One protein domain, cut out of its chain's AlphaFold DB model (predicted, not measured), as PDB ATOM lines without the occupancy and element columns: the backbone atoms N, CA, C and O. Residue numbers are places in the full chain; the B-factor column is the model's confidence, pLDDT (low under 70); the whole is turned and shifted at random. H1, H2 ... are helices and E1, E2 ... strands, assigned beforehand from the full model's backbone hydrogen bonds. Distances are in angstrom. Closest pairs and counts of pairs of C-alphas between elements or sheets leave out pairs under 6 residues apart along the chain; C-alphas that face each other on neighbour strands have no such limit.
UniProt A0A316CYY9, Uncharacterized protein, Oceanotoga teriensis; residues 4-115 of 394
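What this domain is: This is residues 4 to 115 of the 394 residues of an uncharacterized protein of Oceanotoga teriensis (UniProt A0A316CYY9). A strongly twisted sheet of four strands lies in the middle, with helices H2 and H4 on one face and the short helix H3 over the other; H1 packs on H2 and H4, away from the sheet. The printed part has 112 residues with four named helices and four named strands, in the order H1 H2 E1 E2 H3 E3 E4 H4. The sheet runs E2 E1 E4 E3, antiparallel; the class is mixed, helices and strands. The whole is compact, with a radius of gyration of the C-alphas of 13.4 A, and spans 33 by 33 by 22 A.

How they stand to each other: Inner strand E1, residues 36 to 42, forms a hairpin with edge strand E2, residues 45 to 52; N 38 and O 50 are 2.8 A apart. E1 is also antiparallel to E4, residues 83 to 87, with N 39 and O 84 at 2.8 A. E4 forms a hairpin with edge strand E3, residues 75 to 79, with N 77 and O 85 at 2.8 A. H2, residues 18 to 31, is on the sheet at a height of 9.5 A. H3, residues 64 to 70, is on the opposite face at 8.4 A, along the strands at 22 degrees to E1 on the local plane. H4, residues 94 to 115, is on the sheet; its closest C-alphas to E3 are Asn 101 and Phe 79, 5.3 A. H1, residues 4 to 12, forms a helical hairpin with H2, at a shallow tilt of 22 degrees; the closest C-alphas, Leu 10 and Phe 19, are 6.1 A apart. H4 touches H1 with residues 96 to 103 alone, closest at C-alphas Ser 103 and Val 11, 6.1 A. In H1, H2, H3 and H4 every O i to N i+4 pair is within hydrogen-bond range.

Where its parts are: H1 begins at C-alpha 4 (96.921, 146.574, 129.708). H4, 30.8 A long, ends at C-alpha 115 (100.355, 154.764, 103.303). E2 measures 20.9 A and H2 20.1 A.

The domain as a whole: The farthest C-alphas, Lys 5 and Ile 62, are 36.8 A apart. The printed part has no cut; the link E2 to H3 is long. Residues 4 to 21, 106 to 107 and 109 to 115 have pLDDT under 70.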
ATOM      1  N   ILE A   4      97.913 146.855 130.757       54.00
ATOM      2  CA  ILE A   4      96.921 146.574 129.708       54.00
ATOM      3  C   ILE A   4      96.167 147.848 129.313       54.00
ATOM      4  O   ILE A   4      95.909 148.069 128.138       54.00
ATOM      5  N   LYS A   5      95.848 148.725 130.274       52.09
ATOM      6  CA  LYS A   5      95.162 149.989 129.980       52.09
ATOM      7  C   LYS A   5      96.031 150.943 129.147       52.09
ATOM      8  O   LYS A   5      95.522 151.507 128.189       52.09
ATOM      9  N   LYS A   6      97.326 151.058 129.464       55.47
ATOM     10  CA  LYS A   6      98.282 151.873 128.695       55.47
ATOM     11  C   LYS A   6      98.529 151.299 127.297       55.47
ATOM     12  O   LYS A   6      98.632 152.049 126.341       55.47
ATOM     13  N   ILE A   7      98.567 149.973 127.171       47.88
ATOM     14  CA  ILE A   7      98.683 149.285 125.878       47.88
ATOM     15  C   ILE A   7      97.418 149.488 125.035       47.88
ATOM     16  O   ILE A   7      97.512 149.722 123.840       47.88
ATOM     17  N   LEU A   8      96.223 149.439 125.630       46.50
ATOM     18  CA  LEU A   8      94.979 149.736 124.912       46.50
ATOM     19  C   LEU A   8      94.905 151.207 124.473       46.50
ATOM     20  O   LEU A   8      94.420 151.482 123.380       46.50
ATOM     21  N   GLU A   9      95.407 152.134 125.296       50.78
ATOM     22  CA  GLU A   9      95.576 153.548 124.930       50.78
ATOM     23  C   GLU A   9      96.566 153.700 123.758       50.78
ATOM     24  O   GLU A   9      96.247 154.375 122.783       50.78
ATOM     25  N   LEU A  10      97.693 152.981 123.786       46.75
ATOM     26  CA  LEU A  10      98.675 152.934 122.698       46.75
ATOM     27  C   LEU A  10      98.094 152.352 121.393       46.75
ATOM     28  O   LEU A  10      98.274 152.903 120.316       46.75
ATOM     29  N   VAL A  11      97.347 151.248 121.467       43.34
ATOM     30  CA  VAL A  11      96.684 150.654 120.293       43.34
ATOM     31  C   VAL A  11      95.635 151.611 119.717       43.34
ATOM     32  O   VAL A  11      95.441 151.654 118.505       43.34
ATOM     33  N   SER A  12      94.972 152.408 120.560       42.59
ATOM     34  CA  SER A  12      94.018 153.424 120.098       42.59
ATOM     35  C   SER A  12      94.670 154.637 119.427       42.59
ATOM     36  O   SER A  12      93.965 155.393 118.761       42.59
ATOM     37  N   SER A  13      95.985 154.815 119.584       48.03
ATOM     38  CA  SER A  13      96.762 155.899 118.976       48.03
ATOM     39  C   SER A  13      97.596 155.457 117.769       48.03
ATOM     40  O   SER A  13      98.295 156.296 117.198       48.03
ATOM     41  N   LEU A  14      97.501 154.192 117.338       47.69
ATOM     42  CA  LEU A  14      98.134 153.686 116.111       47.69
ATOM     43  C   LEU A  14      97.837 154.596 114.907       47.69
ATOM     44  O   LEU A  14      96.692 154.990 114.693       47.69
ATOM     45  N   GLY A  15      98.874 154.925 114.131       41.38
ATOM     46  CA  GLY A  15      98.798 155.858 112.997       41.38
ATOM     47  C   GLY A  15      98.898 157.341 113.375       41.38
ATOM     48  O   GLY A  15      99.144 158.170 112.512       41.38
ATOM     49  N   THR A  16      98.797 157.702 114.658       45.78
ATOM     50  CA  THR A  16      98.895 159.105 115.096       45.78
ATOM     51  C   THR A  16     100.314 159.481 115.550       45.78
ATOM     52  O   THR A  16     101.026 158.626 116.086       45.78
ATOM     53  N   PRO A  17     100.707 160.773 115.491       45.81
ATOM     54  CA  PRO A  17     102.001 161.243 116.013       45.81
ATOM     55  C   PRO A  17     102.246 160.904 117.495       45.81
ATOM     56  O   PRO A  17     103.384 160.783 117.941       45.81
ATOM     57  N   SER A  18     101.176 160.723 118.276       54.75
ATOM     58  CA  SER A  18     101.270 160.418 119.707       54.75
ATOM     59  C   SER A  18     101.708 158.981 120.018       54.75
ATOM     60  O   SER A  18     102.144 158.716 121.140       54.75
ATOM     61  N   PHE A  19     101.638 158.073 119.038       64.94
ATOM     62  CA  PHE A  19     101.946 156.654 119.212       64.94
ATOM     63  C   PHE A  19     103.374 156.424 119.718       64.94
ATOM     64  O   PHE A  19     103.563 155.807 120.764       64.94
ATOM     65  N   HIS A  20     104.384 156.972 119.036       63.78
ATOM     66  CA  HIS A  20     105.792 156.719 119.369       63.78
ATOM     67  C   HIS A  20     106.203 157.322 120.721       63.78
ATOM     68  O   HIS A  20     106.928 156.691 121.487       63.78
ATOM     69  N   SER A  21     105.659 158.491 121.072       64.12
ATOM     70  CA  SER A  21     105.889 159.102 122.387       64.12
ATOM     71  C   SER A  21     105.291 158.255 123.520       64.12
ATOM     72  O   SER A  21     105.971 157.950 124.503       64.12
ATOM     73  N   GLN A  22     104.042 157.800 123.359       71.25
ATOM     74  CA  GLN A  22     103.378 156.921 124.329       71.25
ATOM     75  C   GLN A  22     104.070 155.560 124.438       71.25
ATOM     76  O   GLN A  22     104.176 155.007 125.534       71.25
ATOM     77  N   LEU A  23     104.561 155.041 123.313       78.12
ATOM     78  CA  LEU A  23     105.328 153.809 123.244       78.12
ATOM     79  C   LEU A  23     106.634 153.939 124.029       78.12
ATOM     80  O   LEU A  23     106.892 153.109 124.894       78.12
ATOM     81  N   GLY A  24     107.425 154.991 123.805       74.56
ATOM     82  CA  GLY A  24     108.673 155.219 124.538       74.56
ATOM     83  C   GLY A  24     108.476 155.327 126.054       74.56
ATOM     84  O   GLY A  24     109.191 154.679 126.821       74.56
ATOM     85  N   GLU A  25     107.449 156.053 126.498       78.69
ATOM     86  CA  GLU A  25     107.104 156.155 127.923       78.69
ATOM     87  C   GLU A  25     106.616 154.827 128.516       78.69
ATOM     88  O   GLU A  25     106.933 154.494 129.666       78.69
ATOM     89  N   LEU A  26     105.872 154.031 127.740       82.38
ATOM     90  CA  LEU A  26     105.487 152.681 128.137       82.38
ATOM     91  C   LEU A  26     106.728 151.796 128.297       82.38
ATOM     92  O   LEU A  26     106.911 151.237 129.374       82.38
ATOM     93  N   ILE A  27     107.614 151.741 127.296       83.25
ATOM     94  CA  ILE A  27     108.856 150.950 127.334       83.25
ATOM     95  C   ILE A  27     109.690 151.319 128.564       83.25
ATOM     96  O   ILE A  27     110.069 150.430 129.328       83.25
ATOM     97  N   LYS A  28     109.932 152.614 128.813       83.75
ATOM     98  CA  LYS A  28     110.658 153.086 130.005       83.75
ATOM     99  C   LYS A  28     109.996 152.644 131.305       83.75
ATOM    100  O   LYS A  28     110.686 152.218 132.228       83.75
ATOM    101  N   THR A  29     108.667 152.743 131.385       82.56
ATOM    102  CA  THR A  29     107.922 152.343 132.586       82.56
ATOM    103  C   THR A  29     108.044 150.839 132.836       82.56
ATOM    104  O   THR A  29     108.327 150.441 133.966       82.56
ATOM    105  N   GLU A  30     107.853 150.015 131.802       82.06
ATOM    106  CA  GLU A  30     107.896 148.548 131.897       82.06
ATOM    107  C   GLU A  30     109.277 148.034 132.264       82.06
ATOM    108  O   GLU A  30     109.435 147.204 133.154       82.06
ATOM    109  N   THR A  31     110.284 148.541 131.561       84.19
ATOM    110  CA  THR A  31     111.650 148.025 131.646       84.19
ATOM    111  C   THR A  31     112.471 148.719 132.730       84.19
ATOM    112  O   THR A  31     113.609 148.333 132.985       84.19
ATOM    113  N   LYS A  32     111.906 149.761 133.368       86.12
ATOM    114  CA  LYS A  32     112.607 150.711 134.258       86.12
ATOM    115  C   LYS A  32     113.846 151.319 133.595       86.12
ATOM    116  O   LYS A  32     114.797 151.707 134.274       86.12
ATOM    117  N   SER A  33     113.824 151.370 132.269       87.06
ATOM    118  CA  SER A  33     114.934 151.817 131.457       87.06
ATOM    119  C   SER A  33     115.100 153.330 131.553       87.06
ATOM    120  O   SER A  33     114.128 154.088 131.589       87.06
ATOM    121  N   THR A  34     116.356 153.771 131.574       86.00
ATOM    122  CA  THR A  34     116.706 155.187 131.419       86.00
ATOM    123  C   THR A  34     117.089 155.534 129.985       86.00
ATOM    124  O   THR A  34     117.170 156.714 129.651       86.00
ATOM    125  N   LYS A  35     117.295 154.513 129.145       88.56
ATOM    126  CA  LYS A  35     117.846 154.590 127.795       88.56
ATOM    127  C   LYS A  35     117.074 153.686 126.844       88.56
ATOM    128  O   LYS A  35     117.180 152.474 126.968       88.56
ATOM    129  N   VAL A  36     116.367 154.252 125.873       89.06
ATOM    130  CA  VAL A  36     115.594 153.497 124.874       89.06
ATOM    131  C   VAL A  36     115.952 153.985 123.476       89.06
ATOM    132  O   VAL A  36     116.051 155.188 123.273       89.06
ATOM    133  N   VAL A  37     116.128 153.081 122.515       89.38
ATOM    134  CA  VAL A  37     116.329 153.389 121.091       89.38
ATOM    135  C   VAL A  37     115.400 152.517 120.262       89.38
ATOM    136  O   VAL A  37     115.349 151.306 120.461       89.38
ATOM    137  N   PHE A  38     114.691 153.126 119.322       88.31
ATOM    138  CA  PHE A  38     113.843 152.449 118.351       88.31
ATOM    139  C   PHE A  38     114.549 152.430 117.006       88.31
ATOM    140  O   PHE A  38     114.842 153.486 116.454       88.31
ATOM    141  N   ILE A  39     114.791 151.241 116.471       90.31
ATOM    142  CA  ILE A  39     115.372 151.018 115.149       90.31
ATOM    143  C   ILE A  39     114.328 150.305 114.297       90.31
ATOM    144  O   ILE A  39     113.721 149.350 114.765       90.31
ATOM    145  N   ARG A  40     114.127 150.691 113.040       88.38
ATOM    146  CA  ARG A  40     113.333 149.887 112.100       88.38
ATOM    147  C   ARG A  40     113.964 149.863 110.719       88.38
ATOM    148  O   ARG A  40     114.645 150.803 110.320       88.38
ATOM    149  N   TYR A  41     113.771 148.756 110.017       85.12
ATOM    150  CA  TYR A  41     114.252 148.598 108.651       85.12
ATOM    151  C   TYR A  41     113.263 149.234 107.664       85.12
ATOM    152  O   TYR A  41     112.124 148.778 107.563       85.12
ATOM    153  N   ILE A  42     113.691 150.273 106.944       74.81
ATOM    154  CA  ILE A  42     112.932 150.924 105.868       74.81
ATOM    155  C   ILE A  42     113.832 151.066 104.642       74.81
ATOM    156  O   ILE A  42     114.977 151.479 104.785       74.81
ATOM    157  N   GLU A  43     113.300 150.783 103.447       74.62
ATOM    158  CA  GLU A  43     113.953 151.105 102.161       74.62
ATOM    159  C   GLU A  43     115.445 150.724 102.109       74.62
ATOM    160  O   GLU A  43     116.310 151.502 101.720       74.62
ATOM    161  N   ASP A  44     115.736 149.492 102.522       77.06
ATOM    162  CA  ASP A  44     117.076 148.901 102.537       77.06
ATOM    163  C   ASP A  44     118.073 149.451 103.574       77.06
ATOM    164  O   ASP A  44     119.264 149.134 103.522       77.06
ATOM    165  N   MET A  45     117.596 150.213 104.562       84.12
ATOM    166  CA  MET A  45     118.405 150.780 105.646       84.12
ATOM    167  C   MET A  45     117.761 150.534 107.018       84.12
ATOM    168  O   MET A  45     116.543 150.462 107.159       84.12
ATOM    169  N   PHE A  46     118.580 150.443 108.065       86.75
ATOM    170  CA  PHE A  46     118.133 150.467 109.459       86.75
ATOM    171  C   PHE A  46     118.141 151.903 109.969       86.75
ATOM    172  O   PHE A  46     119.189 152.545 109.984       86.75
ATOM    173  N   ILE A  47     116.981 152.393 110.395       82.38
ATOM    174  CA  ILE A  47     116.769 153.789 110.775       82.38
ATOM    175  C   ILE A  47     116.417 153.868 112.257       82.38
ATOM    176  O   ILE A  47     115.546 153.135 112.719       82.38
ATOM    177  N   ILE A  48     117.069 154.760 112.999       82.69
ATOM    178  CA  ILE A  48     116.678 155.134 114.357       82.69
ATOM    179  C   ILE A  48     115.528 156.136 114.275       82.69
ATOM    180  O   ILE A  48     115.706 157.254 113.796       82.69
ATOM    181  N   PHE A  49     114.362 155.739 114.772       72.81
ATOM    182  CA  PHE A  49     113.145 156.554 114.772       72.81
ATOM    183  C   PHE A  49     113.014 157.433 116.000       72.81
ATOM    184  O   PHE A  49     112.476 158.528 115.923       72.81
ATOM    185  N   ASP A  50     113.459 156.927 117.142       75.00
ATOM    186  CA  ASP A  50     113.393 157.641 118.405       75.00
ATOM    187  C   ASP A  50     114.494 157.116 119.327       75.00
ATOM    188  O   ASP A  50     114.845 155.933 119.302       75.00
ATOM    189  N   ALA A  51     115.058 158.010 120.129       80.62
ATOM    190  CA  ALA A  51     116.078 157.702 121.110       80.62
ATOM    191  C   ALA A  51     115.862 158.568 122.351       80.62
ATOM    192  O   ALA A  51     115.874 159.795 122.304       80.62
ATOM    193  N   GLN A  52     115.689 157.918 123.495       80.38
ATOM    194  CA  GLN A  52     115.364 158.561 124.754       80.38
ATOM    195  C   GLN A  52     116.445 158.246 125.781       80.38
ATOM    196  O   GLN A  52     116.739 157.084 126.037       80.38
ATOM    197  N   GLY A  53     117.046 159.276 126.384       77.00
ATOM    198  CA  GLY A  53     118.114 159.115 127.384       77.00
ATOM    199  C   GLY A  53     119.472 158.669 126.823       77.00
ATOM    200  O   GLY A  53     120.433 158.517 127.581       77.00
ATOM    201  N   VAL A  54     119.577 158.512 125.500       80.00
ATOM    202  CA  VAL A  54     120.829 158.328 124.755       80.00
ATOM    203  C   VAL A  54     120.840 159.238 123.537       80.00
ATOM    204  O   VAL A  54     119.783 159.634 123.058       80.00
ATOM    205  N   VAL A  55     122.034 159.539 123.030       74.31
ATOM    206  CA  VAL A  55     122.215 160.331 121.811       74.31
ATOM    207  C   VAL A  55     122.906 159.453 120.767       74.31
ATOM    208  O   VAL A  55     124.075 159.109 120.973       74.31
ATOM    209  N   PRO A  56     122.205 159.066 119.687       78.81
ATOM    210  CA  PRO A  56     122.818 158.387 118.555       78.81
ATOM    211  C   PRO A  56     123.865 159.262 117.855       78.81
ATOM    212  O   PRO A  56     123.705 160.476 117.760       78.81
ATOM    213  N   LYS A  57     124.921 158.661 117.309       76.88
ATOM    214  CA  LYS A  57     125.909 159.326 116.443       76.88
ATOM    215  C   LYS A  57     125.468 159.328 114.981       76.88
ATOM    216  O   LYS A  57     125.897 160.196 114.220       76.88
ATOM    217  N   LYS A  58     124.659 158.347 114.580       79.69
ATOM    218  CA  LYS A  58     124.023 158.254 113.260       79.69
ATOM    219  C   LYS A  58     122.578 157.803 113.419       79.69
ATOM    220  O   LYS A  58     122.268 157.067 114.351       79.69
ATOM    221  N   LEU A  59     121.724 158.205 112.482       79.12
ATOM    222  CA  LEU A  59     120.341 157.731 112.431       79.12
ATOM    223  C   LEU A  59     120.148 156.574 111.451       79.12
ATOM    224  O   LEU A  59     119.209 155.814 111.617       79.12
ATOM    225  N   GLU A  60     121.031 156.408 110.469       83.19
ATOM    226  CA  GLU A  60     120.896 155.388 109.430       83.19
ATOM    227  C   GLU A  60     122.110 154.460 109.390       83.19
ATOM    228  O   GLU A  60     123.264 154.903 109.445       83.19
ATOM    229  N   TYR A  61     121.837 153.169 109.237       89.56
ATOM    230  CA  TYR A  61     122.830 152.105 109.197       89.56
ATOM    231  C   TYR A  61     122.505 151.138 108.066       89.56
ATOM    232  O   TYR A  61     121.353 150.776 107.844       89.56
ATOM    233  N   ILE A  62     123.537 150.670 107.367       85.31
ATOM    234  CA  ILE A  62     123.375 149.694 106.277       85.31
ATOM    235  C   ILE A  62     123.048 148.305 106.843       85.31
ATOM    236  O   ILE A  62     122.431 147.472 106.188       85.31
ATOM    237  N   ASN A  63     123.487 148.026 108.070       88.75
ATOM    238  CA  ASN A  63     123.238 146.764 108.746       88.75
ATOM    239  C   ASN A  63     122.904 147.003 110.222       88.75
ATOM    240  O   ASN A  63     123.397 147.952 110.834       88.75
ATOM    241  N   LEU A  64     122.075 146.120 110.785       90.12
ATOM    242  CA  LEU A  64     121.644 146.199 112.179       90.12
ATOM    243  C   LEU A  64     122.823 146.077 113.150       90.12
ATOM    244  O   LEU A  64     122.829 146.748 114.174       90.12
ATOM    245  N   ASP A  65     123.834 145.272 112.820       88.75
ATOM    246  CA  ASP A  65     124.999 145.059 113.686       88.75
ATOM    247  C   ASP A  65     125.775 146.361 113.947       88.75
ATOM    248  O   ASP A  65     126.241 146.579 115.062       88.75
ATOM    249  N   GLU A  66     125.895 147.248 112.953       88.38
ATOM    250  CA  GLU A  66     126.523 148.568 113.094       88.38
ATOM    251  C   GLU A  66     125.705 149.453 114.039       88.38
ATOM    252  O   GLU A  66     126.280 150.108 114.909       88.38
ATOM    253  N   ALA A  67     124.371 149.418 113.920       86.31
ATOM    254  CA  ALA A  67     123.474 150.142 114.818       86.31
ATOM    255  C   ALA A  67     123.587 149.617 116.257       86.31
ATOM    256  O   ALA A  67     123.736 150.390 117.197       86.31
ATOM    257  N   VAL A  68     123.588 148.294 116.440       89.19
ATOM    258  CA  VAL A  68     123.692 147.652 117.760       89.19
ATOM    259  C   VAL A  68     125.063 147.892 118.395       89.19
ATOM    260  O   VAL A  68     125.141 148.117 119.599       89.19
ATOM    261  N   GLN A  69     126.148 147.900 117.613       88.81
ATOM    262  CA  GLN A  69     127.497 148.193 118.116       88.81
ATOM    263  C   GLN A  69     127.631 149.601 118.698       88.81
ATOM    264  O   GLN A  69     128.432 149.810 119.609       88.81
ATOM    265  N   GLU A  70     126.868 150.572 118.195       87.50
ATOM    266  CA  GLU A  70     126.843 151.914 118.777       87.50
ATOM    267  C   GLU A  70     126.261 151.926 120.198       87.50
ATOM    268  O   GLU A  70     126.676 152.734 121.035       87.50
ATOM    269  N   PHE A  71     125.348 150.997 120.477       88.75
ATOM    270  CA  PHE A  71     124.624 150.869 121.735       88.75
ATOM    271  C   PHE A  71     124.919 149.539 122.434       88.75
ATOM    272  O   PHE A  71     124.025 148.942 123.028       88.75
ATOM    273  N   ASP A  72     126.173 149.086 122.400       81.31
ATOM    274  CA  ASP A  72     126.634 147.772 122.885       81.31
ATOM    275  C   ASP A  72     126.288 147.432 124.353       81.31
ATOM    276  O   ASP A  72     126.414 146.282 124.777       81.31
ATOM    277  N   GLN A  73     125.834 148.415 125.132       83.00
ATOM    278  CA  GLN A  73     125.380 148.275 126.520       83.00
ATOM    279  C   GLN A  73     123.859 148.106 126.675       83.00
ATOM    280  O   GLN A  73     123.385 148.015 127.807       83.00
ATOM    281  N   LEU A  74     123.091 148.117 125.583       89.69
ATOM    282  CA  LEU A  74     121.634 147.999 125.595       89.69
ATOM    283  C   LEU A  74     121.189 146.590 125.177       89.69
ATOM    284  O   LEU A  74     121.746 145.979 124.267       89.69
ATOM    285  N   ASN A  75     120.143 146.091 125.828       88.62
ATOM    286  CA  ASN A  75     119.462 144.853 125.471       88.62
ATOM    287  C   ASN A  75     118.604 145.070 124.225       88.62
ATOM    288  O   ASN A  75     117.890 146.066 124.148       88.62
ATOM    289  N   MET A  76     118.632 144.123 123.286       91.94
ATOM    290  CA  MET A  76     117.844 144.184 122.055       91.94
ATOM    291  C   MET A  76     116.599 143.306 122.130       91.94
ATOM    292  O   MET A  76     116.682 142.117 122.438       91.94
ATOM    293  N   PHE A  77     115.466 143.891 121.763       91.00
ATOM    294  CA  PHE A  77     114.181 143.224 121.628       91.00
ATOM    295  C   PHE A  77     113.677 143.393 120.198       91.00
ATOM    296  O   PHE A  77     113.607 144.510 119.688       91.00
ATOM    297  N   GLU A  78     113.352 142.279 119.550       91.50
ATOM    298  CA  GLU A  78     112.824 142.250 118.187       91.50
ATOM    299  C   GLU A  78     111.296 142.236 118.211       91.50
ATOM    300  O   GLU A  78     110.679 141.507 118.993       91.50
ATOM    301  N   PHE A  79     110.707 143.041 117.335       88.62
ATOM    302  CA  PHE A  79     109.276 143.161 117.126       88.62
ATOM    303  C   PHE A  79     108.937 143.069 115.631       88.62
ATOM    304  O   PHE A  79     109.782 143.270 114.755       88.62
ATOM    305  N   SER A  80     107.669 142.789 115.343       83.31
ATOM    306  CA  SER A  80     107.087 142.834 114.001       83.31
ATOM    307  C   SER A  80     107.253 144.217 113.354       83.31
ATOM    308  O   SER A  80     107.705 145.174 113.990       83.31
ATOM    309  N   PHE A  81     106.923 144.337 112.065       82.50
ATOM    310  CA  PHE A  81     107.237 145.520 111.263       82.50
ATOM    311  C   PHE A  81     108.741 145.847 111.187       82.50
ATOM    312  O   PHE A  81     109.137 147.013 111.217       82.50
ATOM    313  N   ASN A  82     109.593 144.812 111.173       87.69
ATOM    314  CA  ASN A  82     111.060 144.912 111.181       87.69
ATOM    315  C   ASN A  82     111.597 145.942 112.193       87.69
ATOM    316  O   ASN A  82     112.471 146.750 111.862       87.69
ATOM    317  N   THR A  83     111.026 145.955 113.401       89.00
ATOM    318  CA  THR A  83     111.329 146.943 114.440       89.00
ATOM    319  C   THR A  83     112.143 146.308 115.562       89.00
ATOM    320  O   THR A  83     111.823 145.234 116.054       89.00
ATOM    321  N   TYR A  84     113.184 146.998 116.009       92.50
ATOM    322  CA  TYR A  84     114.066 146.610 117.098       92.50
ATOM    323  C   TYR A  84     114.061 147.707 118.160       92.50
ATOM    324  O   TYR A  84     114.207 148.888 117.849       92.50
ATOM    325  N   ILE A  85     113.915 147.322 119.422       91.75
ATOM    326  CA  ILE A  85     114.025 148.237 120.557       91.75
ATOM    327  C   ILE A  85     115.266 147.861 121.351       91.75
ATOM    328  O   ILE A  85     115.393 146.726 121.808       91.75
ATOM    329  N   LEU A  86     116.168 148.822 121.526       92.94
ATOM    330  CA  LEU A  86     117.339 148.694 122.380       92.94
ATOM    331  C   LEU A  86     117.089 149.439 123.689       92.94
ATOM    332  O   LEU A  86     116.778 150.629 123.652       92.94
ATOM    333  N   CYS A  87     117.234 148.794 124.846       92.25
ATOM    334  CA  CYS A  87     117.151 149.503 126.122       92.25
ATOM    335  C   CYS A  87     118.049 148.943 127.232       92.25
ATOM    336  O   CYS A  87     118.456 147.790 127.201       92.25
ATOM    337  N   ASP A  88     118.380 149.766 128.232       90.44
ATOM    338  CA  ASP A  88     119.204 149.362 129.392       90.44
ATOM    339  C   ASP A  88     118.404 148.642 130.495       90.44
ATOM    340  O   ASP A  88     118.942 148.315 131.554       90.44
ATOM    341  N   GLY A  89     117.113 148.413 130.247       87.44
ATOM    342  CA  GLY A  89     116.210 147.660 131.105       87.44
ATOM    343  C   GLY A  89     115.874 146.279 130.541       87.44
ATOM    344  O   GLY A  89     116.345 145.879 129.476       87.44
ATOM    345  N   GLU A  90     115.024 145.546 131.255       87.00
ATOM    346  CA  GLU A  90     114.474 144.268 130.799       87.00
ATOM    347  C   GLU A  90     112.965 144.242 131.019       87.00
ATOM    348  O   GLU A  90     112.459 144.760 132.014       87.00
ATOM    349  N   PHE A  91     112.235 143.624 130.093       83.75
ATOM    350  CA  PHE A  91     110.815 143.362 130.294       83.75
ATOM    351  C   PHE A  91     110.634 142.278 131.358       83.75
ATOM    352  O   PHE A  91     111.093 141.149 131.194       83.75
ATOM    353  N   GLU A  92     109.924 142.608 132.436       79.00
ATOM    354  CA  GLU A  92     109.615 141.650 133.505       79.00
ATOM    355  C   GLU A  92     108.455 140.702 133.128       79.00
ATOM    356  O   GLU A  92     108.348 139.607 133.684       79.00
ATOM    357  N   ASP A  93     107.590 141.104 132.187       77.56
ATOM    358  CA  ASP A  93     106.363 140.390 131.811       77.56
ATOM    359  C   ASP A  93     106.334 140.055 130.310       77.56
ATOM    360  O   ASP A  93     106.243 140.931 129.448       77.56
ATOM    361  N   TYR A  94     106.376 138.758 129.992       77.38
ATOM    362  CA  TYR A  94     106.341 138.261 128.614       77.38
ATOM    363  C   TYR A  94     105.002 138.552 127.912       77.38
ATOM    364  O   TYR A  94     104.965 138.707 126.692       77.38
ATOM    365  N   GLU A  95     103.902 138.683 128.665       73.81
ATOM    366  CA  GLU A  95     102.585 139.024 128.109       73.81
ATOM    367  C   GLU A  95     102.578 140.453 127.531       73.81
ATOM    368  O   GLU A  95     101.913 140.727 126.533       73.81
ATOM    369  N   VAL A  96     103.375 141.363 128.104       76.25
ATOM    370  CA  VAL A  96     103.540 142.737 127.605       76.25
ATOM    371  C   VAL A  96     104.292 142.759 126.276       76.25
ATOM    372  O   VAL A  96     103.878 143.472 125.362       76.25
ATOM    373  N   ILE A  97     105.342 141.944 126.138       80.69
ATOM    374  CA  ILE A  97     106.090 141.807 124.879       80.69
ATOM    375  C   ILE A  97     105.158 141.310 123.770       80.69
ATOM    376  O   ILE A  97     105.137 141.887 122.686       80.69
ATOM    377  N   GLU A  98     104.341 140.288 124.045       74.56
ATOM    378  CA  GLU A  98     103.401 139.743 123.057       74.56
ATOM    379  C   GLU A  98     102.368 140.791 122.604       74.56
ATOM    380  O   GLU A  98     102.058 140.902 121.416       74.56
ATOM    381  N   LEU A  99     101.848 141.598 123.534       71.50
ATOM    382  CA  LEU A  99     100.891 142.660 123.220       71.50
ATOM    383  C   LEU A  99     101.515 143.822 122.431       71.50
ATOM    384  O   LEU A  99     100.886 144.338 121.504       71.50
ATOM    385  N   LEU A 100     102.743 144.221 122.771       79.06
ATOM    386  CA  LEU A 100     103.504 145.204 121.999       79.06
ATOM    387  C   LEU A 100     103.772 144.686 120.588       79.06
ATOM    388  O   LEU A 100     103.522 145.400 119.620       79.06
ATOM    389  N   ASN A 101     104.164 143.418 120.455       79.62
ATOM    390  CA  ASN A 101     104.406 142.809 119.154       79.62
ATOM    391  C   ASN A 101     103.159 142.825 118.264       79.62
ATOM    392  O   ASN A 101     103.225 143.237 117.110       79.62
ATOM    393  N   ARG A 102     101.990 142.490 118.821       72.38
ATOM    394  CA  ARG A 102     100.707 142.607 118.105       72.38
ATOM    395  C   ARG A 102     100.353 144.046 117.726       72.38
ATOM    396  O   ARG A 102      99.645 144.253 116.745       72.38
ATOM    397  N   SER A 103     100.806 145.030 118.501       71.06
ATOM    398  CA  SER A 103     100.616 146.448 118.175       71.06
ATOM    399  C   SER A 103     101.451 146.833 116.953       71.06
ATOM    400  O   SER A 103     100.918 147.465 116.048       71.06
ATOM    401  N   PHE A 104     102.699 146.362 116.867       77.19
ATOM    402  CA  PHE A 104     103.548 146.538 115.684       77.19
ATOM    403  C   PHE A 104     103.038 145.776 114.453       77.19
ATOM    404  O   PHE A 104     103.037 146.334 113.366       77.19
ATOM    405  N   GLU A 105     102.523 144.549 114.598       74.88
ATOM    406  CA  GLU A 105     101.853 143.837 113.488       74.88
ATOM    407  C   GLU A 105     100.657 144.631 112.949       74.88
ATOM    408  O   GLU A 105     100.391 144.652 111.748       74.88
ATOM    409  N   LYS A 106      99.912 145.289 113.845       65.25
ATOM    410  CA  LYS A 106      98.797 146.157 113.465       65.25
ATOM    411  C   LYS A 106      99.268 147.461 112.831       65.25
ATOM    412  O   LYS A 106      98.600 147.936 111.919       65.25
ATOM    413  N   GLU A 107     100.385 148.012 113.287       68.81
ATOM    414  CA  GLU A 107     101.043 149.166 112.673       68.81
ATOM    415  C   GLU A 107     101.508 148.842 111.246       68.81
ATOM    416  O   GLU A 107     101.183 149.591 110.336       68.81
ATOM    417  N   GLU A 108     102.169 147.702 111.028       75.44
ATOM    418  CA  GLU A 108     102.582 147.206 109.705       75.44
ATOM    419  C   GLU A 108     101.382 147.029 108.772       75.44
ATOM    420  O   GLU A 108     101.363 147.536 107.653       75.44
ATOM    421  N   ASP A 109     100.332 146.366 109.270       61.78
ATOM    422  CA  ASP A 109      99.063 146.194 108.565       61.78
ATOM    423  C   ASP A 109      98.449 147.535 108.129       61.78
ATOM    424  O   ASP A 109      97.830 147.594 107.066       61.78
ATOM    425  N   LEU A 110      98.542 148.568 108.973       56.94
ATOM    426  CA  LEU A 110      98.015 149.908 108.708       56.94
ATOM    427  C   LEU A 110      98.928 150.684 107.763       56.94
ATOM    428  O   LEU A 110      98.427 151.309 106.842       56.94
ATOM    429  N   TYR A 111     100.243 150.610 107.933       59.66
ATOM    430  CA  TYR A 111     101.213 151.265 107.061       59.66
ATOM    431  C   TYR A 111     101.100 150.761 105.616       59.66
ATOM    432  O   TYR A 111     100.974 151.548 104.679       59.66
ATOM    433  N   GLU A 112     101.039 149.439 105.437       55.81
ATOM    434  CA  GLU A 112     100.909 148.801 104.122       55.81
ATOM    435  C   GLU A 112      99.537 149.050 103.472       55.81
ATOM    436  O   GLU A 112      99.430 149.150 102.248       55.81
ATOM    437  N   LYS A 113      98.463 149.173 104.265       46.12
ATOM    438  CA  LYS A 113      97.103 149.424 103.743       46.12
ATOM    439  C   LYS A 113      96.780 150.909 103.566       46.12
ATOM    440  O   LYS A 113      95.986 151.242 102.690       46.12
ATOM    441  N   ASN A 114      97.396 151.778 104.365       46.22
ATOM    442  CA  ASN A 114      97.011 153.173 104.548       46.22
ATOM    443  C   ASN A 114      98.203 154.144 104.426       46.22
ATOM    444  O   ASN A 114      98.168 155.213 105.025       46.22
ATOM    445  N   ARG A 115      99.234 153.842 103.619       48.47
ATOM    446  CA  ARG A 115     100.355 154.764 103.303       48.47
ATOM    447  C   ARG A 115      99.898 156.212 103.037       48.47
ATOM    448  O   ARG A 115     100.547 157.167 103.446       48.47
TER     449      ARG A 115